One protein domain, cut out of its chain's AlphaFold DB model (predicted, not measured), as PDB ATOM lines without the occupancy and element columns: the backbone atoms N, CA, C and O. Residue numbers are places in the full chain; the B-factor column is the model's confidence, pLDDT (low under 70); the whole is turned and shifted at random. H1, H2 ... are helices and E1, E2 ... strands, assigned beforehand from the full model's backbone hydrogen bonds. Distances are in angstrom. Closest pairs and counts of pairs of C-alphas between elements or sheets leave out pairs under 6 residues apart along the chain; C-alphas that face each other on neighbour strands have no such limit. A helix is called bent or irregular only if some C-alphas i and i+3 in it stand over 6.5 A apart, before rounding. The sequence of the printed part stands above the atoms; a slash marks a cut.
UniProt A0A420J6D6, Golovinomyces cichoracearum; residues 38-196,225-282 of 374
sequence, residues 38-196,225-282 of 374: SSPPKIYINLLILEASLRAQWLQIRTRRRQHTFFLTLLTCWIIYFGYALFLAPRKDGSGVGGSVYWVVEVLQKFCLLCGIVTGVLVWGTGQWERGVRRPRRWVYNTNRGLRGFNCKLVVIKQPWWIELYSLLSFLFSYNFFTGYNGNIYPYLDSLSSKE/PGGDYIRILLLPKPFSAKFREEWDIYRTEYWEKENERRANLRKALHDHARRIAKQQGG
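Overview. This is residues 38 to 196 and 225 to 282 of the 374 residues of a protein of Golovinomyces cichoracearum (UniProt A0A420J6D6). Two long helices, H1 and H6, meet near their first residues and spread as a V; H2 folds back beside the last part of H1, and the bent H3 carries the chain back along H1. A small ribbon of two antiparallel strands, E1 and E2, sits by the closed end of the V, between H1 and H3b, while H4 crosses near H1 and H5 lies by H6. The printed part has 217 residues, with six named helices and two named strands in the order H1 H2 H3 E1 H4 H5 E2 H6, and is mostly helix. It is loose, with a radius of gyration of the C-alphas of 24.9 A, and only just elongated, spanning 81 by 52 by 29 A.

Along the chain. H1, residues 40 to 87, begins at C-alpha 40 (13.984, 55.137, 15.741) and is 67.5 A long. H2 is residues 103 to 125, 32.7 A. H3, residues 128 to 150, was assigned as one helix by its hydrogen bonds but is bent, with C-alphas 137 and 140 6.7 A apart; its arms are H3a, residues 128 to 137, and H3b, residues 140 to 150. H3a is itself irregular, with C-alphas 132 and 135 6.6 A apart. E1 is residues 152 to 156, H4 161 to 176, H5 186 to 196 and E2 230 to 234. H6, residues 241 to 280, is 57.1 A long and ends at C-alpha 280 (37.000, 8.629, 7.544).

Arrangement. H1 is the hub, and the helix packing is mostly crossed. H1 and H2 form a helical hairpin and touch at Phe 82 and Leu 113, closest C-alphas 5.7 A, at a shallow tilt of 31 degrees, opposite ways. H1 touches H3a at a steep tilt of 43 degrees, closest C-alphas Arg 65 and Gly 132, 5.6 A. H1 touches H6 with residues 44 to 48 alone, closest C-alphas Tyr 44 and Trp 247, 6.4 A, at a steep tilt of 54 degrees, the same way. H4 is close to H1 but not clearly touching, closest C-alphas Phe 70 and Leu 168, 6.7 A. H5 and H6 only just touch, with 3 pairs of C-alphas within 8 A, the closest Leu 189 and Leu 269, 7.6 A. E1 and E2 are antiparallel, at 152 degrees; N 153 and O 233 are within hydrogen-bond range at 2.8 A. The closest C-alphas of H1 and E2 are Glu 51 and Ile 232, 6.2 A; those of H3b and E1 are Asn 144 and Lys 153, 5.8 A. Every O i to N i+4 pair is within hydrogen-bond range in H1, H2, H4, H5 and H6; H3a has 2 of 6, with 1 of 7 O i to N i+3 pairs, and H3b 5 of 7.

Size, cuts and confidence. The C-alphas farthest apart, Ser 39 and Ser 95, are 82.7 A apart. Residues 197 to 224 are not printed, and C-alphas 196 and 225 are 19.2 A apart across the cut. The link H1 to H2 is long. Residues 173 to 180 and 274 to 282 stand free. The mean pLDDT of the printed part is 80.7, with 41 residues under 70, among them 168 to 196.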
ATOM      1  N   SER A  38      18.515  58.904  19.775       55.16
ATOM      2  CA  SER A  38      17.045  58.952  19.746       55.16
ATOM      3  C   SER A  38      16.410  58.647  18.382       55.16
ATOM      4  O   SER A  38      15.185  58.631  18.272       55.16
ATOM      5  N   SER A  39      17.201  58.362  17.336       64.69
ATOM      6  CA  SER A  39      16.619  57.978  16.046       64.69
ATOM      7  C   SER A  39      15.965  56.584  16.134       64.69
ATOM      8  O   SER A  39      16.604  55.642  16.622       64.69
ATOM      9  N   PRO A  40      14.717  56.407  15.645       71.06
ATOM     10  CA  PRO A  40      13.984  55.137  15.741       71.06
ATOM     11  C   PRO A  40      14.783  53.893  15.293       71.06
ATOM     12  O   PRO A  40      14.765  52.894  16.016       71.06
ATOM     13  N   PRO A  41      15.592  53.943  14.207       77.06
ATOM     14  CA  PRO A  41      16.394  52.795  13.776       77.06
ATOM     15  C   PRO A  41      17.480  52.368  14.775       77.06
ATOM     16  O   PRO A  41      17.730  51.176  14.955       77.06
ATOM     17  N   LYS A  42      18.127  53.318  15.466       82.56
ATOM     18  CA  LYS A  42      19.168  52.998  16.460       82.56
ATOM     19  C   LYS A  42      18.572  52.372  17.718       82.56
ATOM     20  O   LYS A  42      19.185  51.487  18.313       82.56
ATOM     21  N   ILE A  43      17.366  52.792  18.097       86.38
ATOM     22  CA  ILE A  43      16.628  52.201  19.218       86.38
ATOM     23  C   ILE A  43      16.282  50.740  18.902       86.38
ATOM     24  O   ILE A  43      16.514  49.873  19.744       86.38
ATOM     25  N   TYR A  44      15.817  50.444  17.682       90.31
ATOM     26  CA  TYR A  44      15.551  49.067  17.254       90.31
ATOM     27  C   TYR A  44      16.811  48.196  17.292       90.31
ATOM     28  O   TYR A  44      16.772  47.093  17.832       90.31
ATOM     29  N   ILE A  45      17.956  48.697  16.820       90.12
ATOM     30  CA  ILE A  45      19.228  47.960  16.909       90.12
ATOM     31  C   ILE A  45      19.610  47.681  18.372       90.12
ATOM     32  O   ILE A  45      19.993  46.561  18.702       90.12
ATOM     33  N   ASN A  46      19.461  48.650  19.276       91.44
ATOM     34  CA  ASN A  46      19.760  48.445  20.697       91.44
ATOM     35  C   ASN A  46      18.839  47.400  21.349       91.44
ATOM     36  O   ASN A  46      19.309  46.547  22.107       91.44
ATOM     37  N   LEU A  47      17.540  47.429  21.036       89.50
ATOM     38  CA  LEU A  47      16.575  46.422  21.491       89.50
ATOM     39  C   LEU A  47      16.915  45.031  20.945       89.50
ATOM     40  O   LEU A  47      16.799  44.035  21.658       89.50
ATOM     41  N   LEU A  48      17.391  44.967  19.708       90.06
ATOM     42  CA  LEU A  48      17.812  43.738  19.058       90.06
ATOM     43  C   LEU A  48      19.088  43.158  19.684       90.06
ATOM     44  O   LEU A  48      19.153  41.961  19.951       90.06
ATOM     45  N   ILE A  49      20.077  44.003  19.994       89.44
ATOM     46  CA  ILE A  49      21.289  43.605  20.726       89.44
ATOM     47  C   ILE A  49      20.914  43.076  22.114       89.44
ATOM     48  O   ILE A  49      21.421  42.038  22.553       89.44
ATOM     49  N   LEU A  50      19.992  43.754  22.801       90.25
ATOM     50  CA  LEU A  50      19.468  43.292  24.081       90.25
ATOM     51  C   LEU A  50      18.802  41.916  23.934       90.25
ATOM     52  O   LEU A  50      19.122  41.007  24.704       90.25
ATOM     53  N   GLU A  51      17.941  41.724  22.933       90.69
ATOM     54  CA  GLU A  51      17.289  40.440  22.650       90.69
ATOM     55  C   GLU A  51      18.307  39.328  22.379       90.69
ATOM     56  O   GLU A  51      18.230  38.258  22.991       90.69
ATOM     57  N   ALA A  52      19.299  39.593  21.528       87.81
ATOM     58  CA  ALA A  52      20.362  38.653  21.200       87.81
ATOM     59  C   ALA A  52      21.180  38.260  22.442       87.81
ATOM     60  O   ALA A  52      21.429  37.074  22.673       87.81
ATOM     61  N   SER A  53      21.529  39.222  23.302       89.31
ATOM     62  CA  SER A  53      22.280  38.953  24.535       89.31
ATOM     63  C   SER A  53      21.485  38.107  25.541       89.31
ATOM     64  O   SER A  53      22.017  37.156  26.123       89.31
ATOM     65  N   LEU A  54      20.187  38.387  25.710       89.94
ATOM     66  CA  LEU A  54      19.296  37.610  26.575       89.94
ATOM     67  C   LEU A  54      19.089  36.194  26.031       89.94
ATOM     68  O   LEU A  54      19.025  35.235  26.806       89.94
ATOM     69  N   ARG A  55      19.031  36.048  24.705       87.06
ATOM     70  CA  ARG A  55      18.951  34.750  24.035       87.06
ATOM     71  C   ARG A  55      20.207  33.917  24.277       87.06
ATOM     72  O   ARG A  55      20.077  32.765  24.688       87.06
ATOM     73  N   ALA A  56      21.396  34.492  24.099       85.25
ATOM     74  CA  ALA A  56      22.662  33.804  24.352       85.25
ATOM     75  C   ALA A  56      22.754  33.321  25.813       85.25
ATOM     76  O   ALA A  56      23.039  32.152  26.087       85.25
ATOM     77  N   GLN A  57      22.401  34.184  26.772       88.50
ATOM     78  CA  GLN A  57      22.347  33.810  28.190       88.50
ATOM     79  C   GLN A  57      21.358  32.667  28.452       88.50
ATOM     80  O   GLN A  57      21.665  31.724  29.188       88.50
ATOM     81  N   TRP A  58      20.172  32.720  27.844       87.06
ATOM     82  CA  TRP A  58      19.169  31.670  27.990       87.06
ATOM     83  C   TRP A  58      19.623  30.334  27.416       87.06
ATOM     84  O   TRP A  58      19.420  29.300  28.053       87.06
ATOM     85  N   LEU A  59      20.274  30.342  26.252       84.00
ATOM     86  CA  LEU A  59      20.846  29.145  25.642       84.00
ATOM     87  C   LEU A  59      21.883  28.505  26.566       84.00
ATOM     88  O   LEU A  59      21.774  27.318  26.870       84.00
ATOM     89  N   GLN A  60      22.809  29.289  27.120       84.31
ATOM     90  CA  GLN A  60      23.802  28.796  28.083       84.31
ATOM     91  C   GLN A  60      23.158  28.195  29.340       84.31
ATOM     92  O   GLN A  60      23.604  27.177  29.879       84.31
ATOM     93  N   ILE A  61      22.106  28.833  29.850       85.44
ATOM     94  CA  ILE A  61      21.349  28.335  31.001       85.44
ATOM     95  C   ILE A  61      20.620  27.033  30.642       85.44
ATOM     96  O   ILE A  61      20.618  26.091  31.438       85.44
ATOM     97  N   ARG A  62      20.035  26.942  29.445       82.56
ATOM     98  CA  ARG A  62      19.318  25.753  28.972       82.56
ATOM     99  C   ARG A  62      20.260  24.580  28.729       82.56
ATOM    100  O   ARG A  62      19.910  23.469  29.111       82.56
ATOM    101  N   THR A  63      21.446  24.807  28.169       81.81
ATOM    102  CA  THR A  63      22.464  23.763  27.970       81.81
ATOM    103  C   THR A  63      22.907  23.171  29.305       81.81
ATOM    104  O   THR A  63      22.874  21.952  29.471       81.81
ATOM    105  N   ARG A  64      23.193  24.016  30.306       82.69
ATOM    106  CA  ARG A  64      23.489  23.556  31.674       82.69
ATOM    107  C   ARG A  64      22.321  22.786  32.286       82.69
ATOM    108  O   ARG A  64      22.515  21.705  32.835       82.69
ATOM    109  N   ARG A  65      21.093  23.301  32.143       84.44
ATOM    110  CA  ARG A  65      19.884  22.615  32.622       84.44
ATOM    111  C   ARG A  65      19.768  21.225  32.006       84.44
ATOM    112  O   ARG A  65      19.562  20.284  32.752       84.44
ATOM    113  N   ARG A  66      19.938  21.099  30.684       81.19
ATOM    114  CA  ARG A  66      19.842  19.827  29.949       81.19
ATOM    115  C   ARG A  66      20.831  18.788  30.470       81.19
ATOM    116  O   ARG A  66      20.414  17.667  30.723       81.19
ATOM    117  N   GLN A  67      22.086  19.171  30.707       82.06
ATOM    118  CA  GLN A  67      23.109  18.273  31.257       82.06
ATOM    119  C   GLN A  67      22.723  17.747  32.649       82.06
ATOM    120  O   GLN A  67      22.777  16.545  32.903       82.06
ATOM    121  N   HIS A  68      22.269  18.631  33.541       85.19
ATOM    122  CA  HIS A  68      21.886  18.237  34.898       85.19
ATOM    123  C   HIS A  68      20.560  17.474  34.953       85.19
ATOM    124  O   HIS A  68      20.454  16.498  35.691       85.19
ATOM    125  N   THR A  69      19.550  17.877  34.176       83.81
ATOM    126  CA  THR A  69      18.283  17.138  34.103       83.81
ATOM    127  C   THR A  69      18.498  15.766  33.500       83.81
ATOM    128  O   THR A  69      17.911  14.818  33.992       83.81
ATOM    129  N   PHE A  70      19.374  15.644  32.502       84.00
ATOM    130  CA  PHE A  70      19.731  14.361  31.915       84.00
ATOM    131  C   PHE A  70      20.351  13.417  32.952       84.00
ATOM    132  O   PHE A  70      19.864  12.303  33.145       84.00
ATOM    133  N   PHE A  71      21.365  13.886  33.684       87.06
ATOM    134  CA  PHE A  71      21.990  13.106  34.752       87.06
ATOM    135  C   PHE A  71      20.973  12.664  35.815       87.06
ATOM    136  O   PHE A  71      20.943  11.499  36.198       87.06
ATOM    137  N   LEU A  72      20.087  13.568  36.239       88.19
ATOM    138  CA  LEU A  72      19.045  13.260  37.221       88.19
ATOM    139  C   LEU A  72      17.990  12.288  36.686       88.19
ATOM    140  O   LEU A  72      17.553  11.413  37.428       88.19
ATOM    141  N   THR A  73      17.592  12.403  35.416       88.44
ATOM    142  CA  THR A  73      16.670  11.442  34.797       88.44
ATOM    143  C   THR A  73      17.297  10.059  34.719       88.44
ATOM    144  O   THR A  73      16.648   9.088  35.090       88.44
ATOM    145  N   LEU A  74      18.573   9.966  34.336       90.12
ATOM    146  CA  LEU A  74      19.298   8.700  34.282       90.12
ATOM    147  C   LEU A  74      19.453   8.087  35.678       90.12
ATOM    148  O   LEU A  74      19.192   6.902  35.846       90.12
ATOM    149  N   LEU A  75      19.784   8.896  36.687       92.38
ATOM    150  CA  LEU A  75      19.853   8.464  38.085       92.38
ATOM    151  C   LEU A  75      18.491   7.980  38.608       92.38
ATOM    152  O   LEU A  75      18.415   6.983  39.316       92.38
ATOM    153  N   THR A  76      17.404   8.657  38.235       92.69
ATOM    154  CA  THR A  76      16.046   8.258  38.630       92.69
ATOM    155  C   THR A  76      15.655   6.940  37.964       92.69
ATOM    156  O   THR A  76      15.204   6.027  38.650       92.69
ATOM    157  N   CYS A  77      15.896   6.795  36.656       94.31
ATOM    158  CA  CYS A  77      15.684   5.534  35.941       94.31
ATOM    159  C   CYS A  77      16.528   4.398  36.531       94.31
ATOM    160  O   CYS A  77      16.030   3.286  36.660       94.31
ATOM    161  N   TRP A  78      17.770   4.674  36.933       94.88
ATOM    162  CA  TRP A  78      18.649   3.715  37.602       94.88
ATOM    163  C   TRP A  78      18.051   3.224  38.924       94.88
ATOM    164  O   TRP A  78      17.907   2.020  39.126       94.88
ATOM    165  N   ILE A  79      17.640   4.140  39.805       93.88
ATOM    166  CA  ILE A  79      17.032   3.795  41.099       93.88
ATOM    167  C   ILE A  79      15.727   3.016  40.896       93.88
ATOM    168  O   ILE A  79      15.512   2.012  41.571       93.88
ATOM    169  N   ILE A  80      14.881   3.432  39.947       94.75
ATOM    170  CA  ILE A  80      13.629   2.733  39.624       94.75
ATOM    171  C   ILE A  80      13.911   1.333  39.076       94.75
ATOM    172  O   ILE A  80      13.262   0.386  39.504       94.75
ATOM    173  N   TYR A  81      14.882   1.175  38.174       93.50
ATOM    174  CA  TYR A  81      15.233  -0.120  37.592       93.50
ATOM    175  C   TYR A  81      15.731  -1.105  38.652       93.50
ATOM    176  O   TYR A  81      15.220  -2.219  38.740       93.50
ATOM    177  N   PHE A  82      16.689  -0.700  39.492       92.06
ATOM    178  CA  PHE A  82      17.203  -1.580  40.544       92.06
ATOM    179  C   PHE A  82      16.190  -1.790  41.671       92.06
ATOM    180  O   PHE A  82      16.119  -2.887  42.215       92.06
ATOM    181  N   GLY A  83      15.358  -0.790  41.977       90.19
ATOM    182  CA  GLY A  83      14.231  -0.943  42.897       90.19
ATOM    183  C   GLY A  83      13.207  -1.952  42.377       90.19
ATOM    184  O   GLY A  83      12.812  -2.858  43.102       90.19
ATOM    185  N   TYR A  84      12.839  -1.866  41.101       90.12
ATOM    186  CA  TYR A  84      11.962  -2.836  40.449       90.12
ATOM    187  C   TYR A  84      12.580  -4.240  40.443       90.12
ATOM    188  O   TYR A  84      11.924  -5.197  40.844       90.12
ATOM    189  N   ALA A  85      13.853  -4.363  40.059       87.00
ATOM    190  CA  ALA A  85      14.560  -5.640  40.031       87.00
ATOM    191  C   ALA A  85      14.632  -6.311  41.416       87.00
ATOM    192  O   ALA A  85      14.548  -7.533  41.513       87.00
ATOM    193  N   LEU A  86      14.761  -5.519  42.485       84.94
ATOM    194  CA  LEU A  86      14.843  -6.032  43.852       84.94
ATOM    195  C   LEU A  86      13.480  -6.362  44.462       84.94
ATOM    196  O   LEU A  86      13.395  -7.362  45.165       84.94
ATOM    197  N   PHE A  87      12.439  -5.561  44.213       82.38
ATOM    198  CA  PHE A  87      11.158  -5.688  44.924       82.38
ATOM    199  C   PHE A  87      10.012  -6.277  44.097       82.38
ATOM    200  O   PHE A  87       9.106  -6.867  44.672       82.38
ATOM    201  N   LEU A  88      10.008  -6.087  42.776       80.56
ATOM    202  CA  LEU A  88       8.846  -6.357  41.916       80.56
ATOM    203  C   LEU A  88       9.125  -7.399  40.827       80.56
ATOM    204  O   LEU A  88       8.184  -7.905  40.219       80.56
ATOM    205  N   ALA A  89      10.392  -7.736  40.568       80.50
ATOM    206  CA  ALA A  89      10.729  -8.750  39.580       80.50
ATOM    207  C   ALA A  89      10.217 -10.136  40.027       80.50
ATOM    208  O   ALA A  89      10.568 -10.591  41.123       80.50
ATOM    209  N   PRO A  90       9.398 -10.818  39.203       75.31
ATOM    210  CA  PRO A  90       8.905 -12.149  39.524       75.31
ATOM    211  C   PRO A  90      10.070 -13.143  39.526       75.31
ATOM    212  O   PRO A  90      10.831 -13.238  38.558       75.31
ATOM    213  N   ARG A  91      10.222 -13.877  40.633       75.25
ATOM    214  CA  ARG A  91      11.272 -14.882  40.789       75.25
ATOM    215  C   ARG A  91      10.935 -16.102  39.933       75.25
ATOM    216  O   ARG A  91       9.802 -16.576  39.939       75.25
ATOM    217  N   LYS A  92      11.924 -16.629  39.205       70.12
ATOM    218  CA  LYS A  92      11.745 -17.803  38.329       70.12
ATOM    219  C   LYS A  92      11.446 -19.100  39.096       70.12
ATOM    220  O   LYS A  92      10.933 -20.036  38.500       70.12
ATOM    221  N   ASP A  93      11.711 -19.124  40.402       65.25
ATOM    222  CA  ASP A  93      11.620 -20.320  41.251       65.25
ATOM    223  C   ASP A  93      10.222 -20.545  41.864       65.25
ATOM    224  O   ASP A  93      10.052 -21.404  42.723       65.25
ATOM    225  N   GLY A  94       9.213 -19.749  41.489       66.31
ATOM    226  CA  GLY A  94       7.827 -19.928  41.953       66.31
ATOM    227  C   GLY A  94       7.568 -19.614  43.436       66.31
ATOM    228  O   GLY A  94       6.420 -19.652  43.867       66.31
ATOM    229  N   SER A  95       8.594 -19.250  44.213       57.91
ATOM    230  CA  SER A  95       8.472 -18.837  45.616       57.91
ATOM    231  C   SER A  95       8.953 -17.393  45.815       57.91
ATOM    232  O   SER A  95      10.145 -17.091  45.832       57.91
ATOM    233  N   GLY A  96       7.995 -16.476  45.971       64.88
ATOM    234  CA  GLY A  96       8.235 -15.086  46.372       64.88
ATOM    235  C   GLY A  96       8.403 -14.067  45.236       64.88
ATOM    236  O   GLY A  96       8.545 -14.401  44.059       64.88
ATOM    237  N   VAL A  97       8.365 -12.789  45.621       72.06
ATOM    238  CA  VAL A  97       8.530 -11.627  44.735       72.06
ATOM    239  C   VAL A  97       9.834 -10.921  45.109       72.06
ATOM    240  O   VAL A  97      10.051 -10.630  46.285       72.06
ATOM    241  N   GLY A  98      10.686 -10.644  44.117       67.69
ATOM    242  CA  GLY A  98      11.922  -9.884  44.297       67.69
ATOM    243  C   GLY A  98      13.208 -10.713  44.415       67.69
ATOM    244  O   GLY A  98      13.221 -11.842  44.909       67.69
ATOM    245  N   GLY A  99      14.312 -10.107  43.965       70.50
ATOM    246  CA  GLY A  99      15.666 -10.656  44.048       70.50
ATOM    247  C   GLY A  99      16.027 -11.649  42.936       70.50
ATOM    248  O   GLY A  99      15.183 -12.312  42.337       70.50
ATOM    249  N   SER A 100      17.325 -11.741  42.645       77.69
ATOM    250  CA  SER A 100      17.877 -12.753  41.737       77.69
ATOM    251  C   SER A 100      18.174 -14.053  42.488       77.69
ATOM    252  O   SER A 100      18.555 -14.019  43.653       77.69
ATOM    253  N   VAL A 101      18.063 -15.195  41.805       77.88
ATOM    254  CA  VAL A 101      18.410 -16.530  42.341       77.88
ATOM    255  C   VAL A 101      19.888 -16.612  42.729       77.88
ATOM    256  O   VAL A 101      20.270 -17.287  43.681       77.88
ATOM    257  N   TYR A 102      20.730 -15.891  41.989       82.94
ATOM    258  CA  TYR A 102      22.167 -15.876  42.200       82.94
ATOM    259  C   TYR A 102      22.539 -14.836  43.255       82.94
ATOM    260  O   TYR A 102      22.390 -13.634  43.017       82.94
ATOM    261  N   TRP A 103      23.122 -15.296  44.364       84.38
ATOM    262  CA  TRP A 103      23.587 -14.445  45.465       84.38
ATOM    263  C   TRP A 103      24.457 -13.269  44.990       84.38
ATOM    264  O   TRP A 103      24.246 -12.134  45.406       84.38
ATOM    265  N   VAL A 104      25.377 -13.500  44.046       89.44
ATOM    266  CA  VAL A 104      26.239 -12.441  43.484       89.44
ATOM    267  C   VAL A 104      25.418 -11.346  42.798       89.44
ATOM    268  O   VAL A 104      25.690 -10.161  42.977       89.44
ATOM    269  N   VAL A 105      24.397 -11.730  42.026       86.75
ATOM    270  CA  VAL A 105      23.532 -10.779  41.315       86.75
ATOM    271  C   VAL A 105      22.658 -10.020  42.307       86.75
ATOM    272  O   VAL A 105      22.486  -8.814  42.162       86.75
ATOM    273  N   GLU A 106      22.152 -10.694  43.338       86.62
ATOM    274  CA  GLU A 106      21.364 -10.067  44.398       86.62
ATOM    275  C   GLU A 106      22.189  -9.037  45.189       86.62
ATOM    276  O   GLU A 106      21.760  -7.896  45.378       86.62
ATOM    277  N   VAL A 107      23.404  -9.399  45.607       90.19
ATOM    278  CA  VAL A 107      24.324  -8.493  46.308       90.19
ATOM    279  C   VAL A 107      24.699  -7.314  45.411       90.19
ATOM    280  O   VAL A 107      24.614  -6.165  45.846       90.19
ATOM    281  N   LEU A 108      25.034  -7.565  44.141       91.88
ATOM    282  CA  LEU A 108      25.354  -6.510  43.182       91.88
ATOM    283  C   LEU A 108      24.178  -5.543  42.995       91.88
ATOM    284  O   LEU A 108      24.381  -4.331  43.023       91.88
ATOM    285  N   GLN A 109      22.947  -6.049  42.863       90.88
ATOM    286  CA  GLN A 109      21.741  -5.223  42.756       90.88
ATOM    287  C   GLN A 109      21.535  -4.345  43.999       90.88
ATOM    288  O   GLN A 109      21.241  -3.156  43.857       90.88
ATOM    289  N   LYS A 110      21.750  -4.882  45.210       91.56
ATOM    290  CA  LYS A 110      21.653  -4.120  46.469       91.56
ATOM    291  C   LYS A 110      22.699  -3.008  46.555       91.56
ATOM    292  O   LYS A 110      22.346  -1.867  46.850       91.56
ATOM    293  N   PHE A 111      23.962  -3.304  46.244       95.50
ATOM    294  CA  PHE A 111      25.027  -2.293  46.193       95.50
ATOM    295  C   PHE A 111      24.736  -1.213  45.153       95.50
ATOM    296  O   PHE A 111      24.944  -0.027  45.401       95.50
ATOM    297  N   CYS A 112      24.221  -1.623  44.000       93.81
ATOM    298  CA  CYS A 112      23.879  -0.729  42.912       93.81
ATOM    299  C   CYS A 112      22.742   0.239  43.283       93.81
ATOM    300  O   CYS A 112      22.821   1.440  43.000       93.81
ATOM    301  N   LEU A 113      21.718  -0.268  43.977       94.69
ATOM    302  CA  LEU A 113      20.629   0.538  44.527       94.69
ATOM    303  C   LEU A 113      21.140   1.497  45.611       94.69
ATOM    304  O   LEU A 113      20.833   2.689  45.564       94.69
ATOM    305  N   LEU A 114      21.966   1.011  46.544       95.44
ATOM    306  CA  LEU A 114      22.547   1.831  47.611       95.44
ATOM    307  C   LEU A 114      23.418   2.955  47.030       95.44
ATOM    308  O   LEU A 114      23.272   4.111  47.424       95.44
ATOM    309  N   CYS A 115      24.251   2.651  46.032       95.50
ATOM    310  CA  CYS A 115      25.062   3.631  45.312       95.50
ATOM    311  C   CYS A 115      24.196   4.701  44.624       95.50
ATOM    312  O   CYS A 115      24.492   5.896  44.720       95.50
ATOM    313  N   GLY A 116      23.088   4.298  43.994       95.44
ATOM    314  CA  GLY A 116      22.122   5.223  43.400       95.44
ATOM    315  C   GLY A 116      21.512   6.182  44.426       95.44
ATOM    316  O   GLY A 116      21.492   7.394  44.205       95.44
ATOM    317  N   ILE A 117      21.080   5.663  45.582       96.00
ATOM    318  CA  ILE A 117      20.501   6.472  46.668       96.00
ATOM    319  C   ILE A 117      21.539   7.438  47.248       96.00
ATOM    320  O   ILE A 117      21.269   8.636  47.345       96.00
ATOM    321  N   VAL A 118      22.739   6.949  47.584       96.25
ATOM    322  CA  VAL A 118      23.828   7.780  48.128       96.25
ATOM    323  C   VAL A 118      24.203   8.891  47.148       96.25
ATOM    324  O   VAL A 118      24.343  10.046  47.550       96.25
ATOM    325  N   THR A 119      24.281   8.579  45.853       95.12
ATOM    326  CA  THR A 119      24.534   9.577  44.807       95.12
ATOM    327  C   THR A 119      23.421  10.626  44.756       95.12
ATOM    328  O   THR A 119      23.709  11.820  44.675       95.12
ATOM    329  N   GLY A 120      22.152  10.220  44.866       93.50
ATOM    330  CA  GLY A 120      21.015  11.143  44.931       93.50
ATOM    331  C   GLY A 120      21.084  12.097  46.126       93.50
ATOM    332  O   GLY A 120      20.931  13.311  45.961       93.50
ATOM    333  N   VAL A 121      21.397  11.574  47.314       94.38
ATOM    334  CA  VAL A 121      21.580  12.376  48.534       94.38
ATOM    335  C   VAL A 121      22.757  13.340  48.383       94.38
ATOM    336  O   VAL A 121      22.639  14.510  48.745       94.38
ATOM    337  N   LEU A 122      23.868  12.901  47.788       93.12
ATOM    338  CA  LEU A 122      25.030  13.755  47.558       93.12
ATOM    339  C   LEU A 122      24.713  14.889  46.576       93.12
ATOM    340  O   LEU A 122      25.112  16.029  46.796       93.12
ATOM    341  N   VAL A 123      23.953  14.623  45.515       91.69
ATOM    342  CA  VAL A 123      23.519  15.649  44.547       91.69
ATOM    343  C   VAL A 123      22.601  16.684  45.201       91.69
ATOM    344  O   VAL A 123      22.687  17.879  44.897       91.69
ATOM    345  N   TRP A 124      21.749  16.236  46.125       90.25
ATOM    346  CA  TRP A 124      20.916  17.117  46.934       90.25
ATOM    347  C   TRP A 124      21.758  17.955  47.912       90.25
ATOM    348  O   TRP A 124      21.676  19.182  47.885       90.25
ATOM    349  N   GLY A 125      22.644  17.322  48.689       91.25
ATOM    350  CA  GLY A 125      23.489  17.977  49.697       91.25
ATOM    351  C   GLY A 125      24.562  18.908  49.120       91.25
ATOM    352  O   GLY A 125      24.832  19.969  49.673       91.25
ATOM    353  N   THR A 126      25.124  18.585  47.952       90.88
ATOM    354  CA  THR A 126      26.079  19.456  47.233       90.88
ATOM    355  C   THR A 126      25.423  20.707  46.635       90.88
ATOM    356  O   THR A 126      26.113  21.597  46.125       90.88
ATOM    357  N   GLY A 127      24.087  20.796  46.667       83.81
ATOM    358  CA  GLY A 127      23.334  21.923  46.120       83.81
ATOM    359  C   GLY A 127      23.397  22.011  44.592       83.81
ATOM    360  O   GLY A 127      23.068  23.055  44.019       83.81
ATOM    361  N   GLN A 128      23.801  20.931  43.913       84.81
ATOM    362  CA  GLN A 128      23.798  20.855  42.448       84.81
ATOM    363  C   GLN A 128      22.380  21.009  41.892       84.81
ATOM    364  O   GLN A 128      22.182  21.632  40.850       84.81
ATOM    365  N   TRP A 129      21.376  20.552  42.641       82.75
ATOM    366  CA  TRP A 129      19.967  20.783  42.335       82.75
ATOM    367  C   TRP A 129      19.592  22.278  42.275       82.75
ATOM    368  O   TRP A 129      18.975  22.737  41.306       82.75
ATOM    369  N   GLU A 130      20.002  23.067  43.275       81.94
ATOM    370  CA  GLU A 130      19.644  24.490  43.366       81.94
ATOM    371  C   GLU A 130      20.299  25.296  42.231       81.94
ATOM    372  O   GLU A 130      19.662  26.155  41.606       81.94
ATOM    373  N   ARG A 131      21.560  24.974  41.911       78.56
ATOM    374  CA  ARG A 131      22.324  25.631  40.841       78.56
ATOM    375  C   ARG A 131      21.886  25.187  39.441       78.56
ATOM    376  O   ARG A 131      21.796  26.035  38.554       78.56
ATOM    377  N   GLY A 132      21.596  23.899  39.254       77.75
ATOM    378  CA  GLY A 132      21.322  23.299  37.947       77.75
ATOM    379  C   GLY A 132      19.869  23.408  37.482       77.75
ATOM    380  O   GLY A 132      19.626  23.697  36.312       77.75
ATOM    381  N   VAL A 133      18.890  23.211  38.372       77.06
ATOM    382  CA  VAL A 133      17.472  23.065  37.977       77.06
ATOM    383  C   VAL A 133      16.614  24.254  38.410       77.06
ATOM    384  O   VAL A 133      15.764  24.722  37.646       77.06
ATOM    385  N   ARG A 134      16.846  24.798  39.610       82.06
ATOM    386  CA  ARG A 134      15.993  25.850  40.189       82.06
ATOM    387  C   ARG A 134      16.329  27.258  39.700       82.06
ATOM    388  O   ARG A 134      15.419  28.006  39.330       82.06
ATOM    389  N   ARG A 135      17.614  27.622  39.640       77.00
ATOM    390  CA  ARG A 135      18.067  28.947  39.171       77.00
ATOM    391  C   ARG A 135      17.608  29.299  37.740       77.00
ATOM    392  O   ARG A 135      17.131  30.422  37.565       77.00
ATOM    393  N   PRO A 136      17.630  28.383  36.746       80.56
ATOM    394  CA  PRO A 136      17.090  28.639  35.406       80.56
ATOM    395  C   PRO A 136      15.623  29.075  35.384       80.56
ATOM    396  O   PRO A 136      15.250  29.949  34.609       80.56
ATOM    397  N   ARG A 137      14.778  28.494  36.250       79.12
ATOM    398  CA  ARG A 137      13.340  28.818  36.305       79.12
ATOM    399  C   ARG A 137      13.097  30.248  36.785       79.12
ATOM    400  O   ARG A 137      12.173  30.908  36.326       79.12
ATOM    401  N   ARG A 138      13.951  30.732  37.688       87.31
ATOM    402  CA  ARG A 138      13.879  32.095  38.234       87.31
ATOM    403  C   ARG A 138      14.505  33.144  37.326       87.31
ATOM    404  O   ARG A 138      14.263  34.326  37.544       87.31
ATOM    405  N   TRP A 139      15.286  32.739  36.323       90.06
ATOM    406  CA  TRP A 139      15.970  33.675  35.435       90.06
ATOM    407  C   TRP A 139      14.979  34.610  34.741       90.06
ATOM    408  O   TRP A 139      15.127  35.816  34.859       90.06
ATOM    409  N   VAL A 140      13.897  34.082  34.156       89.38
ATOM    410  CA  VAL A 140      12.877  34.902  33.471       89.38
ATOM    411  C   VAL A 140      12.257  35.930  34.418       89.38
ATOM    412  O   VAL A 140      12.060  37.080  34.040       89.38
ATOM    413  N   TYR A 141      11.974  35.533  35.661       90.81
ATOM    414  CA  TYR A 141      11.422  36.432  36.673       90.81
ATOM    415  C   TYR A 141      12.411  37.543  37.050       90.81
ATOM    416  O   TYR A 141      12.045  38.717  37.054       90.81
ATOM    417  N   ASN A 142      13.672  37.191  37.308       91.31
ATOM    418  CA  ASN A 142      14.714  38.158  37.654       91.31
ATOM    419  C   ASN A 142      15.008  39.116  36.492       91.31
ATOM    420  O   ASN A 142      15.136  40.319  36.712       91.31
ATOM    421  N   THR A 143      15.042  38.609  35.259       90.81
ATOM    422  CA  THR A 143      15.226  39.420  34.053       90.81
ATOM    423  C   THR A 143      14.029  40.341  33.827       90.81
ATOM    424  O   THR A 143      14.222  41.527  33.591       90.81
ATOM    425  N   ASN A 144      12.794  39.859  34.001       92.44
ATOM    426  CA  ASN A 144      11.593  40.701  33.920       92.44
ATOM    427  C   ASN A 144      11.550  41.786  35.001       92.44
ATOM    428  O   ASN A 144      11.071  42.888  34.744       92.44
ATOM    429  N   ARG A 145      12.080  41.511  36.200       91.62
ATOM    430  CA  ARG A 145      12.217  42.524  37.252       91.62
ATOM    431  C   ARG A 145      13.192  43.633  36.846       91.62
ATOM    432  O   ARG A 145      12.898  44.792  37.112       91.62
ATOM    433  N   GLY A 146      14.298  43.290  36.182       89.94
ATOM    434  CA  GLY A 146      15.248  44.264  35.627       89.94
ATOM    435  C   GLY A 146      14.705  45.022  34.409       89.94
ATOM    436  O   GLY A 146      14.861  46.235  34.315       89.94
ATOM    437  N   LEU A 147      13.992  44.338  33.510       90.06
ATOM    438  CA  LEU A 147      13.410  44.929  32.296       90.06
ATOM    439  C   LEU A 147      12.228  45.866  32.567       90.06
ATOM    440  O   LEU A 147      11.885  46.680  31.709       90.06
ATOM    441  N   ARG A 148      11.638  45.811  33.768       85.81
ATOM    442  CA  ARG A 148      10.565  46.726  34.177       85.81
ATOM    443  C   ARG A 148      11.004  48.194  34.137       85.81
ATOM    444  O   ARG A 148      10.173  49.039  33.826       85.81
ATOM    445  N   GLY A 149      12.283  48.486  34.396       85.25
ATOM    446  CA  GLY A 149      12.840  49.838  34.264       85.25
ATOM    447  C   GLY A 149      12.907  50.331  32.814       85.25
ATOM    448  O   GLY A 149      12.732  51.515  32.560       85.25
ATOM    449  N   PHE A 150      13.064  49.415  31.856       84.69
ATOM    450  CA  PHE A 150      13.128  49.707  30.419       84.69
ATOM    451  C   PHE A 150      11.769  49.565  29.713       84.69
ATOM    452  O   PHE A 150      11.711  49.568  28.488       84.69
ATOM    453  N   ASN A 151      10.671  49.394  30.467       87.81
ATOM    454  CA  ASN A 151       9.323  49.145  29.936       87.81
ATOM    455  C   ASN A 151       9.268  48.023  28.879       87.81
ATOM    456  O   ASN A 151       8.469  48.056  27.943       87.81
ATOM    457  N   CYS A 152      10.103  47.002  29.057       89.75
ATOM    458  CA  CYS A 152      10.141  45.813  28.219       89.75
ATOM    459  C   CYS A 152       9.737  44.588  29.047       89.75
ATOM    460  O   CYS A 152       9.934  44.535  30.263       89.75
ATOM    461  N   LYS A 153       9.185  43.568  28.394       91.50
ATOM    462  CA  LYS A 153       8.861  42.277  28.999       91.50
ATOM    463  C   LYS A 153       9.460  41.158  28.176       91.50
ATOM    464  O   LYS A 153       9.244  41.063  26.973       91.50
ATOM    465  N   LEU A 154      10.160  40.265  28.857       91.38
ATOM    466  CA  LEU A 154      10.658  39.038  28.277       91.38
ATOM    467  C   LEU A 154       9.545  37.997  28.240       91.38
ATOM    468  O   LEU A 154       8.967  37.646  29.279       91.38
ATOM    469  N   VAL A 155       9.274  37.471  27.050       89.94
ATOM    470  CA  VAL A 155       8.348  36.358  26.864       89.94
ATOM    471  C   VAL A 155       9.108  35.155  26.344       89.94
ATOM    472  O   VAL A 155       9.781  35.210  25.320       89.94
ATOM    473  N   VAL A 156       8.978  34.050  27.075       88.62
ATOM    474  CA  VAL A 156       9.470  32.747  26.636       88.62
ATOM    475  C   VAL A 156       8.435  32.149  25.699       88.62
ATOM    476  O   VAL A 156       7.273  31.988  26.078       88.62
ATOM    477  N   ILE A 157       8.863  31.815  24.490       86.81
ATOM    478  CA  ILE A 157       8.034  31.094  23.530       86.81
ATOM    479  C   ILE A 157       8.050  29.627  23.968       86.81
ATOM    480  O   ILE A 157       9.106  28.999  24.078       86.81
ATOM    481  N   LYS A 158       6.880  29.094  24.330       77.12
ATOM    482  CA  LYS A 158       6.760  27.706  24.785       77.12
ATOM    483  C   LYS A 158       6.904  26.782  23.580       77.12
ATOM    484  O   LYS A 158       6.056  26.792  22.696       77.12
ATOM    485  N   GLN A 159       7.952  25.965  23.574       77.38
ATOM    486  CA  GLN A 159       8.039  24.829  22.661       77.38
ATOM    487  C   GLN A 159       7.152  23.686  23.177       77.38
ATOM    488  O   GLN A 159       7.015  23.532  24.397       77.38
ATOM    489  N   PRO A 160       6.556  22.874  22.286       82.75
ATOM    490  CA  PRO A 160       5.857  21.667  22.695       82.75
ATOM    491  C   PRO A 160       6.812  20.734  23.446       82.75
ATOM    492  O   PRO A 160       7.985  20.584  23.096       82.75
ATOM    493  N   TRP A 161       6.297  20.098  24.494       77.12
ATOM    494  CA  TRP A 161       7.082  19.284  25.423       77.12
ATOM    495  C   TRP A 161       7.789  18.098  24.745       77.12
ATOM    496  O   TRP A 161       8.883  17.722  25.159       77.12
ATOM    497  N   TRP A 162       7.227  17.560  23.658       78.75
ATOM    498  CA  TRP A 162       7.859  16.505  22.863       78.75
ATOM    499  C   TRP A 162       9.186  16.948  22.246       78.75
ATOM    500  O   TRP A 162      10.137  16.175  22.245       78.75
ATOM    501  N   ILE A 163       9.309  18.200  21.786       80.62
ATOM    502  CA  ILE A 163      10.587  18.727  21.271       80.62
ATOM    503  C   ILE A 163      11.624  18.777  22.395       80.62
ATOM    504  O   ILE A 163      12.809  18.521  22.174       80.62
ATOM    505  N   GLU A 164      11.193  19.056  23.627       75.75
ATOM    506  CA  GLU A 164      12.082  18.982  24.783       75.75
ATOM    507  C   GLU A 164      12.516  17.537  25.072       75.75
ATOM    508  O   GLU A 164      13.704  17.311  25.318       75.75
ATOM    509  N   LEU A 165      11.606  16.565  24.956       75.44
ATOM    510  CA  LEU A 165      11.896  15.134  25.104       75.44
ATOM    511  C   LEU A 165      12.876  14.636  24.029       75.44
ATOM    512  O   LEU A 165      13.896  14.031  24.354       75.44
ATOM    513  N   TYR A 166      12.631  14.966  22.759       76.31
ATOM    514  CA  TYR A 166      13.550  14.673  21.657       76.31
ATOM    515  C   TYR A 166      14.903  15.347  21.854       76.31
ATOM    516  O   TYR A 166      15.925  14.749  21.540       76.31
ATOM    517  N   SER A 167      14.950  16.554  22.425       70.69
ATOM    518  CA  SER A 167      16.228  17.199  22.746       70.69
ATOM    519  C   SER A 167      17.002  16.466  23.848       70.69
ATOM    520  O   SER A 167      18.231  16.464  23.827       70.69
ATOM    521  N   LEU A 168      16.305  15.808  24.781       69.44
ATOM    522  CA  LEU A 168      16.911  14.977  25.823       69.44
ATOM    523  C   LEU A 168      17.416  13.642  25.246       69.44
ATOM    524  O   LEU A 168      18.534  13.231  25.548       69.44
ATOM    525  N   LEU A 169      16.641  13.015  24.357       68.56
ATOM    526  CA  LEU A 169      17.027  11.786  23.649       68.56
ATOM    527  C   LEU A 169      18.166  12.020  22.642       68.56
ATOM    528  O   LEU A 169      19.116  11.244  22.575       68.56
ATOM    529  N   SER A 170      18.121  13.123  21.896       66.31
ATOM    530  CA  SER A 170      19.193  13.531  20.982       66.31
ATOM    531  C   SER A 170      20.491  13.796  21.742       66.31
ATOM    532  O   SER A 170      21.561  13.414  21.275       66.31
ATOM    533  N   PHE A 171      20.414  14.369  22.948       65.25
ATOM    534  CA  PHE A 171      21.580  14.546  23.810       65.25
ATOM    535  C   PHE A 171      22.190  13.206  24.258       65.25
ATOM    536  O   PHE A 171      23.409  13.058  24.203       65.25
ATOM    537  N   LEU A 172      21.368  12.210  24.619       64.12
ATOM    538  CA  LEU A 172      21.830  10.851  24.947       64.12
ATOM    539  C   LEU A 172      22.618  10.230  23.784       64.12
ATOM    540  O   LEU A 172      23.708   9.687  23.978       64.12
ATOM    541  N   PHE A 173      22.078  10.343  22.570       56.31
ATOM    542  CA  PHE A 173      22.683   9.759  21.377       56.31
ATOM    543  C   PHE A 173      23.950  10.520  20.955       56.31
ATOM    544  O   PHE A 173      24.980   9.913  20.661       56.31
ATOM    545  N   SER A 174      23.917  11.855  21.021       58.16
ATOM    546  CA  SER A 174      25.031  12.723  20.635       58.16
ATOM    547  C   SER A 174      26.226  12.654  21.593       58.16
ATOM    548  O   SER A 174      27.344  12.887  21.141       58.16
ATOM    549  N   TYR A 175      26.021  12.356  22.883       52.53
ATOM    550  CA  TYR A 175      27.100  12.345  23.883       52.53
ATOM    551  C   TYR A 175      27.818  10.990  24.004       52.53
ATOM    552  O   TYR A 175      29.019  10.962  24.268       52.53
ATOM    553  N   ASN A 176      27.123   9.867  23.774       47.47
ATOM    554  CA  ASN A 176      27.704   8.530  23.977       47.47
ATOM    555  C   ASN A 176      28.116   7.796  22.694       47.47
ATOM    556  O   ASN A 176      29.070   7.026  22.743       47.47
ATOM    557  N   PHE A 177      27.485   8.047  21.542       46.94
ATOM    558  CA  PHE A 177      27.804   7.298  20.314       46.94
ATOM    559  C   PHE A 177      28.680   8.071  19.310       46.94
ATOM    560  O   PHE A 177      29.312   7.453  18.455       46.94
ATOM    561  N   PHE A 178      28.806   9.402  19.436       46.62
ATOM    562  CA  PHE A 178      29.423  10.253  18.398       46.62
ATOM    563  C   PHE A 178      30.470  11.260  18.888       46.62
ATOM    564  O   PHE A 178      30.830  12.162  18.129       46.62
ATOM    565  N   THR A 179      31.015  11.124  20.103       46.06
ATOM    566  CA  THR A 179      32.021  12.058  20.663       46.06
ATOM    567  C   THR A 179      33.403  11.894  20.001       46.06
ATOM    568  O   THR A 179      34.409  11.483  20.583       46.06
ATOM    569  N   GLY A 180      33.446  12.157  18.698       45.47
ATOM    570  CA  GLY A 180      34.620  12.420  17.868       45.47
ATOM    571  C   GLY A 180      34.641  13.814  17.277       45.47
ATOM    572  O   GLY A 180      35.576  14.154  16.561       45.47
ATOM    573  N   TYR A 181      33.647  14.635  17.596       49.41
ATOM    574  CA  TYR A 181      33.571  16.029  17.181       49.41
ATOM    575  C   TYR A 181      34.389  16.938  18.117       49.41
ATOM    576  O   TYR A 181      33.911  17.965  18.571       49.41
ATOM    577  N   ASN A 182      35.624  16.536  18.440       44.50
ATOM    578  CA  ASN A 182      36.602  17.374  19.152       44.50
ATOM    579  C   ASN A 182      37.782  17.769  18.243       44.50
ATOM    580  O   ASN A 182      38.814  18.221  18.726       44.50
ATOM    581  N   GLY A 183      37.644  17.589  16.925       46.62
ATOM    582  CA  GLY A 183      38.576  18.113  15.930       46.62
ATOM    583  C   GLY A 183      38.005  19.373  15.289       46.62
ATOM    584  O   GLY A 183      37.150  19.266  14.416       46.62
ATOM    585  N   ASN A 184      38.447  20.534  15.775       50.81
ATOM    586  CA  ASN A 184      38.468  21.857  15.136       50.81
ATOM    587  C   ASN A 184      37.548  22.046  13.909       50.81
ATOM    588  O   ASN A 184      37.975  21.931  12.765       50.81
ATOM    589  N   ILE A 185      36.288  22.402  14.160       52.69
ATOM    590  CA  ILE A 185      35.317  22.849  13.137       52.69
ATOM    591  C   ILE A 185      35.475  24.336  12.817       52.69
ATOM    592  O   ILE A 185      35.082  24.807  11.752       52.69
ATOM    593  N   TYR A 186      36.100  25.066  13.734       55.06
ATOM    594  CA  TYR A 186      36.265  26.510  13.681       55.06
ATOM    595  C   TYR A 186      37.130  27.019  12.511       55.06
ATOM    596  O   TYR A 186      36.702  27.981  11.883       55.06
ATOM    597  N   PRO A 187      38.245  26.365  12.105       58.28
ATOM    598  CA  PRO A 187      39.021  26.805  10.937       58.28
ATOM    599  C   PRO A 187      38.231  26.728   9.620       58.28
ATOM    600  O   PRO A 187      38.412  27.538   8.717       58.28
ATOM    601  N   TYR A 188      37.313  25.762   9.505       56.62
ATOM    602  CA  TYR A 188      36.444  25.649   8.334       56.62
ATOM    603  C   TYR A 188      35.357  26.730   8.330       56.62
ATOM    604  O   TYR A 188      35.033  27.276   7.276       56.62
ATOM    605  N   LEU A 189      34.827  27.068   9.507       56.53
ATOM    606  CA  LEU A 189      33.835  28.126   9.649       56.53
ATOM    607  C   LEU A 189      34.391  29.498   9.265       56.53
ATOM    608  O   LEU A 189      33.731  30.250   8.553       56.53
ATOM    609  N   ASP A 190      35.625  29.771   9.681       55.97
ATOM    610  CA  ASP A 190      36.342  30.995   9.339       55.97
ATOM    611  C   ASP A 190      36.550  31.116   7.820       55.97
ATOM    612  O   ASP A 190      36.283  32.155   7.221       55.97
ATOM    613  N   SER A 191      36.874  30.003   7.149       61.41
ATOM    614  CA  SER A 191      36.991  29.963   5.684       61.41
ATOM    615  C   SER A 191      35.664  30.188   4.941       61.41
ATOM    616  O   SER A 191      35.664  30.673   3.810       61.41
ATOM    617  N   LEU A 192      34.527  29.829   5.548       59.72
ATOM    618  CA  LEU A 192      33.199  30.055   4.975       59.72
ATOM    619  C   LEU A 192      32.742  31.495   5.185       59.72
ATOM    620  O   LEU A 192      32.313  32.132   4.226       59.72
ATOM    621  N   SER A 193      32.889  31.996   6.413       58.12
ATOM    622  CA  SER A 193      32.577  33.380   6.764       58.12
ATOM    623  C   SER A 193      33.417  34.347   5.932       58.12
ATOM    624  O   SER A 193      32.868  35.251   5.310       58.12
ATOM    625  N   SER A 194      34.722  34.080   5.803       55.72
ATOM    626  CA  SER A 194      35.643  34.880   4.989       55.72
ATOM    627  C   SER A 194      35.266  34.889   3.502       55.72
ATOM    628  O   SER A 194      35.299  35.938   2.865       55.72
ATOM    629  N   LYS A 195      34.842  33.751   2.929       59.41
ATOM    630  CA  LYS A 195      34.400  33.668   1.519       59.41
ATOM    631  C   LYS A 195      33.079  34.385   1.257       59.41
ATOM    632  O   LYS A 195      32.856  34.867   0.146       59.41
ATOM    633  N   GLU A 196      32.184  34.413   2.237       57.62
ATOM    634  CA  GLU A 196      30.928  35.158   2.150       57.62
ATOM    635  C   GLU A 196      31.187  36.662   2.300       57.62
ATOM    636  O   GLU A 196      30.728  37.447   1.469       57.62
ATOM    637  N   PRO A 225      18.756  28.058  15.331       64.75
ATOM    638  CA  PRO A 225      17.775  28.922  14.680       64.75
ATOM    639  C   PRO A 225      17.441  30.092  15.614       64.75
ATOM    640  O   PRO A 225      17.264  29.902  16.821       64.75
ATOM    641  N   GLY A 226      17.467  31.311  15.082       62.41
ATOM    642  CA  GLY A 226      17.049  32.563  15.710       62.41
ATOM    643  C   GLY A 226      15.527  32.639  15.872       62.41
ATOM    644  O   GLY A 226      14.792  31.862  15.275       62.41
ATOM    645  N   GLY A 227      15.034  33.522  16.743       64.88
ATOM    646  CA  GLY A 227      13.592  33.695  17.016       64.88
ATOM    647  C   GLY A 227      12.926  32.687  17.978       64.88
ATOM    648  O   GLY A 227      12.100  33.086  18.782       64.88
ATOM    649  N   ASP A 228      13.366  31.428  18.055       69.00
ATOM    650  CA  ASP A 228      12.593  30.357  18.735       69.00
ATOM    651  C   ASP A 228      12.332  30.424  20.255       69.00
ATOM    652  O   ASP A 228      11.299  29.938  20.709       69.00
ATOM    653  N   TYR A 229      13.272  30.893  21.085       78.69
ATOM    654  CA  TYR A 229      13.194  30.616  22.532       78.69
ATOM    655  C   TYR A 229      12.623  31.759  23.363       78.69
ATOM    656  O   TYR A 229      11.919  31.538  24.351       78.69
ATOM    657  N   ILE A 230      12.987  32.982  23.004       87.50
ATOM    658  CA  ILE A 230      12.714  34.188  23.771       87.50
ATOM    659  C   ILE A 230      12.469  35.314  22.785       87.50
ATOM    660  O   ILE A 230      13.207  35.427  21.810       87.50
ATOM    661  N   ARG A 231      11.486  36.154  23.103       89.25
ATOM    662  CA  ARG A 231      11.223  37.424  22.429       89.25
ATOM    663  C   ARG A 231      11.085  38.554  23.442       89.25
ATOM    664  O   ARG A 231      10.582  38.336  24.554       89.25
ATOM    665  N   ILE A 232      11.497  39.753  23.050       91.19
ATOM    666  CA  ILE A 232      11.211  40.975  23.803       91.19
ATOM    667  C   ILE A 232       9.874  41.552  23.328       91.19
ATOM    668  O   ILE A 232       9.625  41.669  22.130       91.19
ATOM    669  N   LEU A 233       9.009  41.904  24.284       89.88
ATOM    670  CA  LEU A 233       7.774  42.653  24.062       89.88
ATOM    671  C   LEU A 233       7.881  44.039  24.696       89.88
ATOM    672  O   LEU A 233       8.235  44.164  25.870       89.88
ATOM    673  N   LEU A 234       7.518  45.069  23.942       90.12
ATOM    674  CA  LEU A 234       7.438  46.447  24.422       90.12
ATOM    675  C   LEU A 234       6.107  46.663  25.160       90.12
ATOM    676  O   LEU A 234       5.049  46.262  24.672       90.12
ATOM    677  N   LEU A 235       6.140  47.280  26.347       86.25
ATOM    678  CA  LEU A 235       4.913  47.634  27.069       86.25
ATOM    679  C   LEU A 235       4.227  48.860  26.447       86.25
ATOM    680  O   LEU A 235       4.893  49.724  25.882       86.25
ATOM    681  N   PRO A 236       2.902  49.003  26.626       80.81
ATOM    682  CA  PRO A 236       2.153  50.075  25.989       80.81
ATOM    683  C   PRO A 236       2.331  51.465  26.604       80.81
ATOM    684  O   PRO A 236       1.970  52.442  25.963       80.81
ATOM    685  N   LYS A 237       2.856  51.565  27.834       78.88
ATOM    686  CA  LYS A 237       2.885  52.828  28.588       78.88
ATOM    687  C   LYS A 237       3.754  53.925  27.950       78.88
ATOM    688  O   LYS A 237       3.251  55.035  27.847       78.88
ATOM    689  N   PRO A 238       5.013  53.668  27.548       79.94
ATOM    690  CA  PRO A 238       5.863  54.718  26.973       79.94
ATOM    691  C   PRO A 238       5.996  54.663  25.445       79.94
ATOM    692  O   PRO A 238       6.593  55.561  24.866       79.94
ATOM    693  N   PHE A 239       5.494  53.615  24.783       83.50
ATOM    694  CA  PHE A 239       5.692  53.407  23.346       83.50
ATOM    695  C   PHE A 239       4.375  53.556  22.583       83.50
ATOM    696  O   PHE A 239       3.375  52.929  22.951       83.50
ATOM    697  N   SER A 240       4.384  54.329  21.494       87.69
ATOM    698  CA  SER A 240       3.235  54.457  20.587       87.69
ATOM    699  C   SER A 240       2.878  53.106  19.950       87.69
ATOM    700  O   SER A 240       3.709  52.199  19.880       87.69
ATOM    701  N   ALA A 241       1.625  52.937  19.515       88.44
ATOM    702  CA  ALA A 241       1.189  51.705  18.850       88.44
ATOM    703  C   ALA A 241       1.989  51.454  17.561       88.44
ATOM    704  O   ALA A 241       2.557  50.378  17.397       88.44
ATOM    705  N   LYS A 242       2.152  52.501  16.742       88.56
ATOM    706  CA  LYS A 242       2.940  52.470  15.504       88.56
ATOM    707  C   LYS A 242       4.387  52.015  15.732       88.56
ATOM    708  O   LYS A 242       4.877  51.148  15.025       88.56
ATOM    709  N   PHE A 243       5.046  52.527  16.775       89.31
ATOM    710  CA  PHE A 243       6.418  52.127  17.112       89.31
ATOM    711  C   PHE A 243       6.527  50.640  17.484       89.31
ATOM    712  O   PHE A 243       7.533  49.995  17.208       89.31
ATOM    713  N   ARG A 244       5.497  50.069  18.122       89.75
ATOM    714  CA  ARG A 244       5.483  48.643  18.478       89.75
ATOM    715  C   ARG A 244       5.312  47.752  17.253       89.75
ATOM    716  O   ARG A 244       5.984  46.731  17.173       89.75
ATOM    717  N   GLU A 245       4.451  48.155  16.324       90.94
ATOM    718  CA  GLU A 245       4.257  47.462  15.048       90.94
ATOM    719  C   GLU A 245       5.534  47.502  14.206       90.94
ATOM    720  O   GLU A 245       6.019  46.457  13.784       90.94
ATOM    721  N   GLU A 246       6.136  48.683  14.050       91.56
ATOM    722  CA  GLU A 246       7.412  48.850  13.347       91.56
ATOM    723  C   GLU A 246       8.540  48.034  13.996       91.56
ATOM    724  O   GLU A 246       9.321  47.400  13.289       91.56
ATOM    725  N   TRP A 247       8.611  47.990  15.333       90.12
ATOM    726  CA  TRP A 247       9.549  47.118  16.046       90.12
ATOM    727  C   TRP A 247       9.308  45.639  15.744       90.12
ATOM    728  O   TRP A 247      10.263  44.913  15.474       90.12
ATOM    729  N   ASP A 248       8.060  45.172  15.823       90.56
ATOM    730  CA  ASP A 248       7.748  43.763  15.594       90.56
ATOM    731  C   ASP A 248       8.078  43.353  14.150       90.56
ATOM    732  O   ASP A 248       8.665  42.283  13.980       90.56
ATOM    733  N   ILE A 249       7.805  44.218  13.161       92.50
ATOM    734  CA  ILE A 249       8.171  44.031  11.744       92.50
ATOM    735  C   ILE A 249       9.696  44.017  11.570       92.50
ATOM    736  O   ILE A 249      10.255  43.063  11.028       92.50
ATOM    737  N   TYR A 250      10.397  45.030  12.090       91.38
ATOM    738  CA  TYR A 250      11.857  45.114  11.999       91.38
ATOM    739  C   TYR A 250      12.534  43.890  12.632       91.38
ATOM    740  O   TYR A 250      13.481  43.321  12.086       91.38
ATOM    741  N   ARG A 251      12.023  43.444  13.785       89.81
ATOM    742  CA  ARG A 251      12.520  42.262  14.492       89.81
ATOM    743  C   ARG A 251      12.303  40.989  13.669       89.81
ATOM    744  O   ARG A 251      13.209  40.156  13.629       89.81
ATOM    745  N   THR A 252      11.125  40.794  13.068       90.19
ATOM    746  CA  THR A 252      10.856  39.603  12.244       90.19
ATOM    747  C   THR A 252      11.739  39.577  11.008       90.19
ATOM    748  O   THR A 252      12.426  38.582  10.800       90.19
ATOM    749  N   GLU A 253      11.833  40.690  10.276       91.81
ATOM    750  CA  GLU A 253      12.677  40.782   9.080       91.81
ATOM    751  C   GLU A 253      14.155  40.531   9.393       91.81
ATOM    752  O   GLU A 253      14.852  39.837   8.648       91.81
ATOM    753  N   TYR A 254      14.654  41.075  10.510       90.12
ATOM    754  CA  TYR A 254      16.031  40.837  10.926       90.12
ATOM    755  C   TYR A 254      16.283  39.357  11.226       90.12
ATOM    756  O   TYR A 254      17.262  38.786  10.743       90.12
ATOM    757  N   TRP A 255      15.418  38.721  12.024       88.38
ATOM    758  CA  TRP A 255      15.610  37.316  12.382       88.38
ATOM    759  C   TRP A 255      15.395  36.368  11.210       88.38
ATOM    760  O   TRP A 255      16.037  35.325  11.189       88.38
ATOM    761  N   GLU A 256      14.546  36.707  10.242       90.44
ATOM    762  CA  GLU A 256      14.402  35.952   8.996       90.44
ATOM    763  C   GLU A 256      15.698  35.986   8.184       90.44
ATOM    764  O   GLU A 256      16.268  34.926   7.916       90.44
ATOM    765  N   LYS A 257      16.248  37.179   7.922       90.06
ATOM    766  CA  LYS A 257      17.537  37.343   7.224       90.06
ATOM    767  C   LYS A 257      18.683  36.631   7.951       90.06
ATOM    768  O   LYS A 257      19.486  35.925   7.341       90.06
ATOM    769  N   GLU A 258      18.747  36.760   9.276       86.94
ATOM    770  CA  GLU A 258      19.765  36.089  10.090       86.94
ATOM    771  C   GLU A 258      19.563  34.562  10.127       86.94
ATOM    772  O   GLU A 258      20.533  33.799  10.155       86.94
ATOM    773  N   ASN A 259      18.319  34.078  10.078       88.44
ATOM    774  CA  ASN A 259      18.009  32.652   9.997       88.44
ATOM    775  C   ASN A 259      18.391  32.046   8.653       88.44
ATOM    776  O   ASN A 259      18.884  30.916   8.633       88.44
ATOM    777  N   GLU A 260      18.200  32.778   7.560       89.62
ATOM    778  CA  GLU A 260      18.661  32.387   6.229       89.62
ATOM    779  C   GLU A 260      20.187  32.283   6.193       89.62
ATOM    780  O   GLU A 260      20.724  31.229   5.831       89.62
ATOM    781  N   ARG A 261      20.891  33.309   6.690       86.31
ATOM    782  CA  ARG A 261      22.356  33.299   6.826       86.31
ATOM    783  C   ARG A 261      22.835  32.091   7.640       86.31
ATOM    784  O   ARG A 261      23.673  31.308   7.188       86.31
ATOM    785  N   ARG A 262      22.235  31.846   8.812       83.44
ATOM    786  CA  ARG A 262      22.555  30.679   9.660       83.44
ATOM    787  C   ARG A 262      22.159  29.347   9.030       83.44
ATOM    788  O   ARG A 262      22.802  28.334   9.298       83.44
ATOM    789  N   ALA A 263      21.098  29.291   8.227       86.31
ATOM    790  CA  ALA A 263      20.706  28.083   7.505       86.31
ATOM    791  C   ALA A 263      21.742  27.721   6.438       86.31
ATOM    792  O   ALA A 263      22.092  26.546   6.313       86.31
ATOM    793  N   ASN A 264      22.280  28.718   5.736       87.94
ATOM    794  CA  ASN A 264      23.354  28.530   4.766       87.94
ATOM    795  C   ASN A 264      24.628  28.012   5.445       87.94
ATOM    796  O   ASN A 264      25.189  27.006   5.005       87.94
ATOM    797  N   LEU A 265      25.007  28.590   6.589       82.06
ATOM    798  CA  LEU A 265      26.125  28.090   7.397       82.06
ATOM    799  C   LEU A 265      25.905  26.654   7.889       82.06
ATOM    800  O   LEU A 265      26.809  25.823   7.795       82.06
ATOM    801  N   ARG A 266      24.699  26.314   8.364       81.88
ATOM    802  CA  ARG A 266      24.361  24.942   8.784       81.88
ATOM    803  C   ARG A 266      24.469  23.941   7.637       81.88
ATOM    804  O   ARG A 266      24.980  22.844   7.853       81.88
ATOM    805  N   LYS A 267      24.004  24.302   6.435       86.44
ATOM    806  CA  LYS A 267      24.135  23.461   5.234       86.44
ATOM    807  C   LYS A 267      25.608  23.219   4.909       86.44
ATOM    808  O   LYS A 267      26.020  22.067   4.815       86.44
ATOM    809  N   ALA A 268      26.410  24.280   4.862       84.62
ATOM    810  CA  ALA A 268      27.838  24.180   4.577       84.62
ATOM    811  C   ALA A 268      28.590  23.338   5.628       84.62
ATOM    812  O   ALA A 268      29.404  22.480   5.283       84.62
ATOM    813  N   LEU A 269      28.260  23.504   6.915       79.00
ATOM    814  CA  LEU A 269      28.792  22.670   7.995       79.00
ATOM    815  C   LEU A 269      28.388  21.203   7.862       79.00
ATOM    816  O   LEU A 269      29.218  20.316   8.070       79.00
ATOM    817  N   HIS A 270      27.130  20.933   7.526       80.88
ATOM    818  CA  HIS A 270      26.648  19.573   7.337       80.88
ATOM    819  C   HIS A 270      27.329  18.906   6.137       80.88
ATOM    820  O   HIS A 270      27.751  17.755   6.240       80.88
ATOM    821  N   ASP A 271      27.521  19.633   5.038       84.69
ATOM    822  CA  ASP A 271      28.240  19.147   3.862       84.69
ATOM    823  C   ASP A 271      29.705  18.848   4.176       84.69
ATOM    824  O   ASP A 271      30.236  17.820   3.756       84.69
ATOM    825  N   HIS A 272      30.357  19.694   4.970       78.50
ATOM    826  CA  HIS A 272      31.717  19.449   5.434       78.50
ATOM    827  C   HIS A 272      31.805  18.240   6.364       78.50
ATOM    828  O   HIS A 272      32.631  17.352   6.150       78.50
ATOM    829  N   ALA A 273      30.909  18.148   7.349       76.81
ATOM    830  CA  ALA A 273      30.821  16.991   8.234       76.81
ATOM    831  C   ALA A 273      30.583  15.701   7.435       76.81
ATOM    832  O   ALA A 273      31.205  14.678   7.723       76.81
ATOM    833  N   ARG A 274      29.753  15.765   6.388       82.19
ATOM    834  CA  ARG A 274      29.487  14.667   5.455       82.19
ATOM    835  C   ARG A 274      30.724  14.293   4.638       82.19
ATOM    836  O   ARG A 274      30.997  13.108   4.489       82.19
ATOM    837  N   ARG A 275      31.493  15.263   4.132       83.69
ATOM    838  CA  ARG A 275      32.758  15.006   3.414       83.69
ATOM    839  C   ARG A 275      33.771  14.311   4.312       83.69
ATOM    840  O   ARG A 275      34.332  13.299   3.905       83.69
ATOM    841  N   ILE A 276      33.947  14.788   5.544       76.81
ATOM    842  CA  ILE A 276      34.858  14.131   6.483       76.81
ATOM    843  C   ILE A 276      34.341  12.736   6.856       76.81
ATOM    844  O   ILE A 276      35.126  11.796   6.948       76.81
ATOM    845  N   ALA A 277      33.027  12.572   7.037       75.06
ATOM    846  CA  ALA A 277      32.433  11.265   7.295       75.06
ATOM    847  C   ALA A 277      32.686  10.284   6.141       75.06
ATOM    848  O   ALA A 277      33.030   9.147   6.419       75.06
ATOM    849  N   LYS A 278      32.609  10.724   4.879       81.50
ATOM    850  CA  LYS A 278      32.956   9.907   3.702       81.50
ATOM    851  C   LYS A 278      34.449   9.579   3.601       81.50
ATOM    852  O   LYS A 278      34.804   8.529   3.087       81.50
ATOM    853  N   GLN A 279      35.322  10.484   4.048       80.75
ATOM    854  CA  GLN A 279      36.772  10.257   4.041       80.75
ATOM    855  C   GLN A 279      37.222   9.308   5.164       80.75
ATOM    856  O   GLN A 279      38.170   8.552   4.980       80.75
ATOM    857  N   GLN A 280      36.581   9.367   6.340       72.75
ATOM    858  CA  GLN A 280      37.000   8.629   7.544       72.75
ATOM    859  C   GLN A 280      36.165   7.373   7.817       72.75
ATOM    860  O   GLN A 280      36.689   6.359   8.276       72.75
ATOM    861  N   GLY A 281      34.860   7.439   7.569       67.12
ATOM    862  CA  GLY A 281      33.980   6.283   7.577       67.12
ATOM    863  C   GLY A 281      34.133   5.569   6.245       67.12
ATOM    864  O   GLY A 281      33.937   6.176   5.199       67.12
ATOM    865  N   GLY A 282      34.516   4.293   6.280       73.19
ATOM    866  CA  GLY A 282      34.455   3.422   5.106       73.19
ATOM    867  C   GLY A 282      32.997   3.170   4.709       73.19
ATOM    868  O   GLY A 282      32.182   4.085   4.677       73.19
TER     869      GLY A 282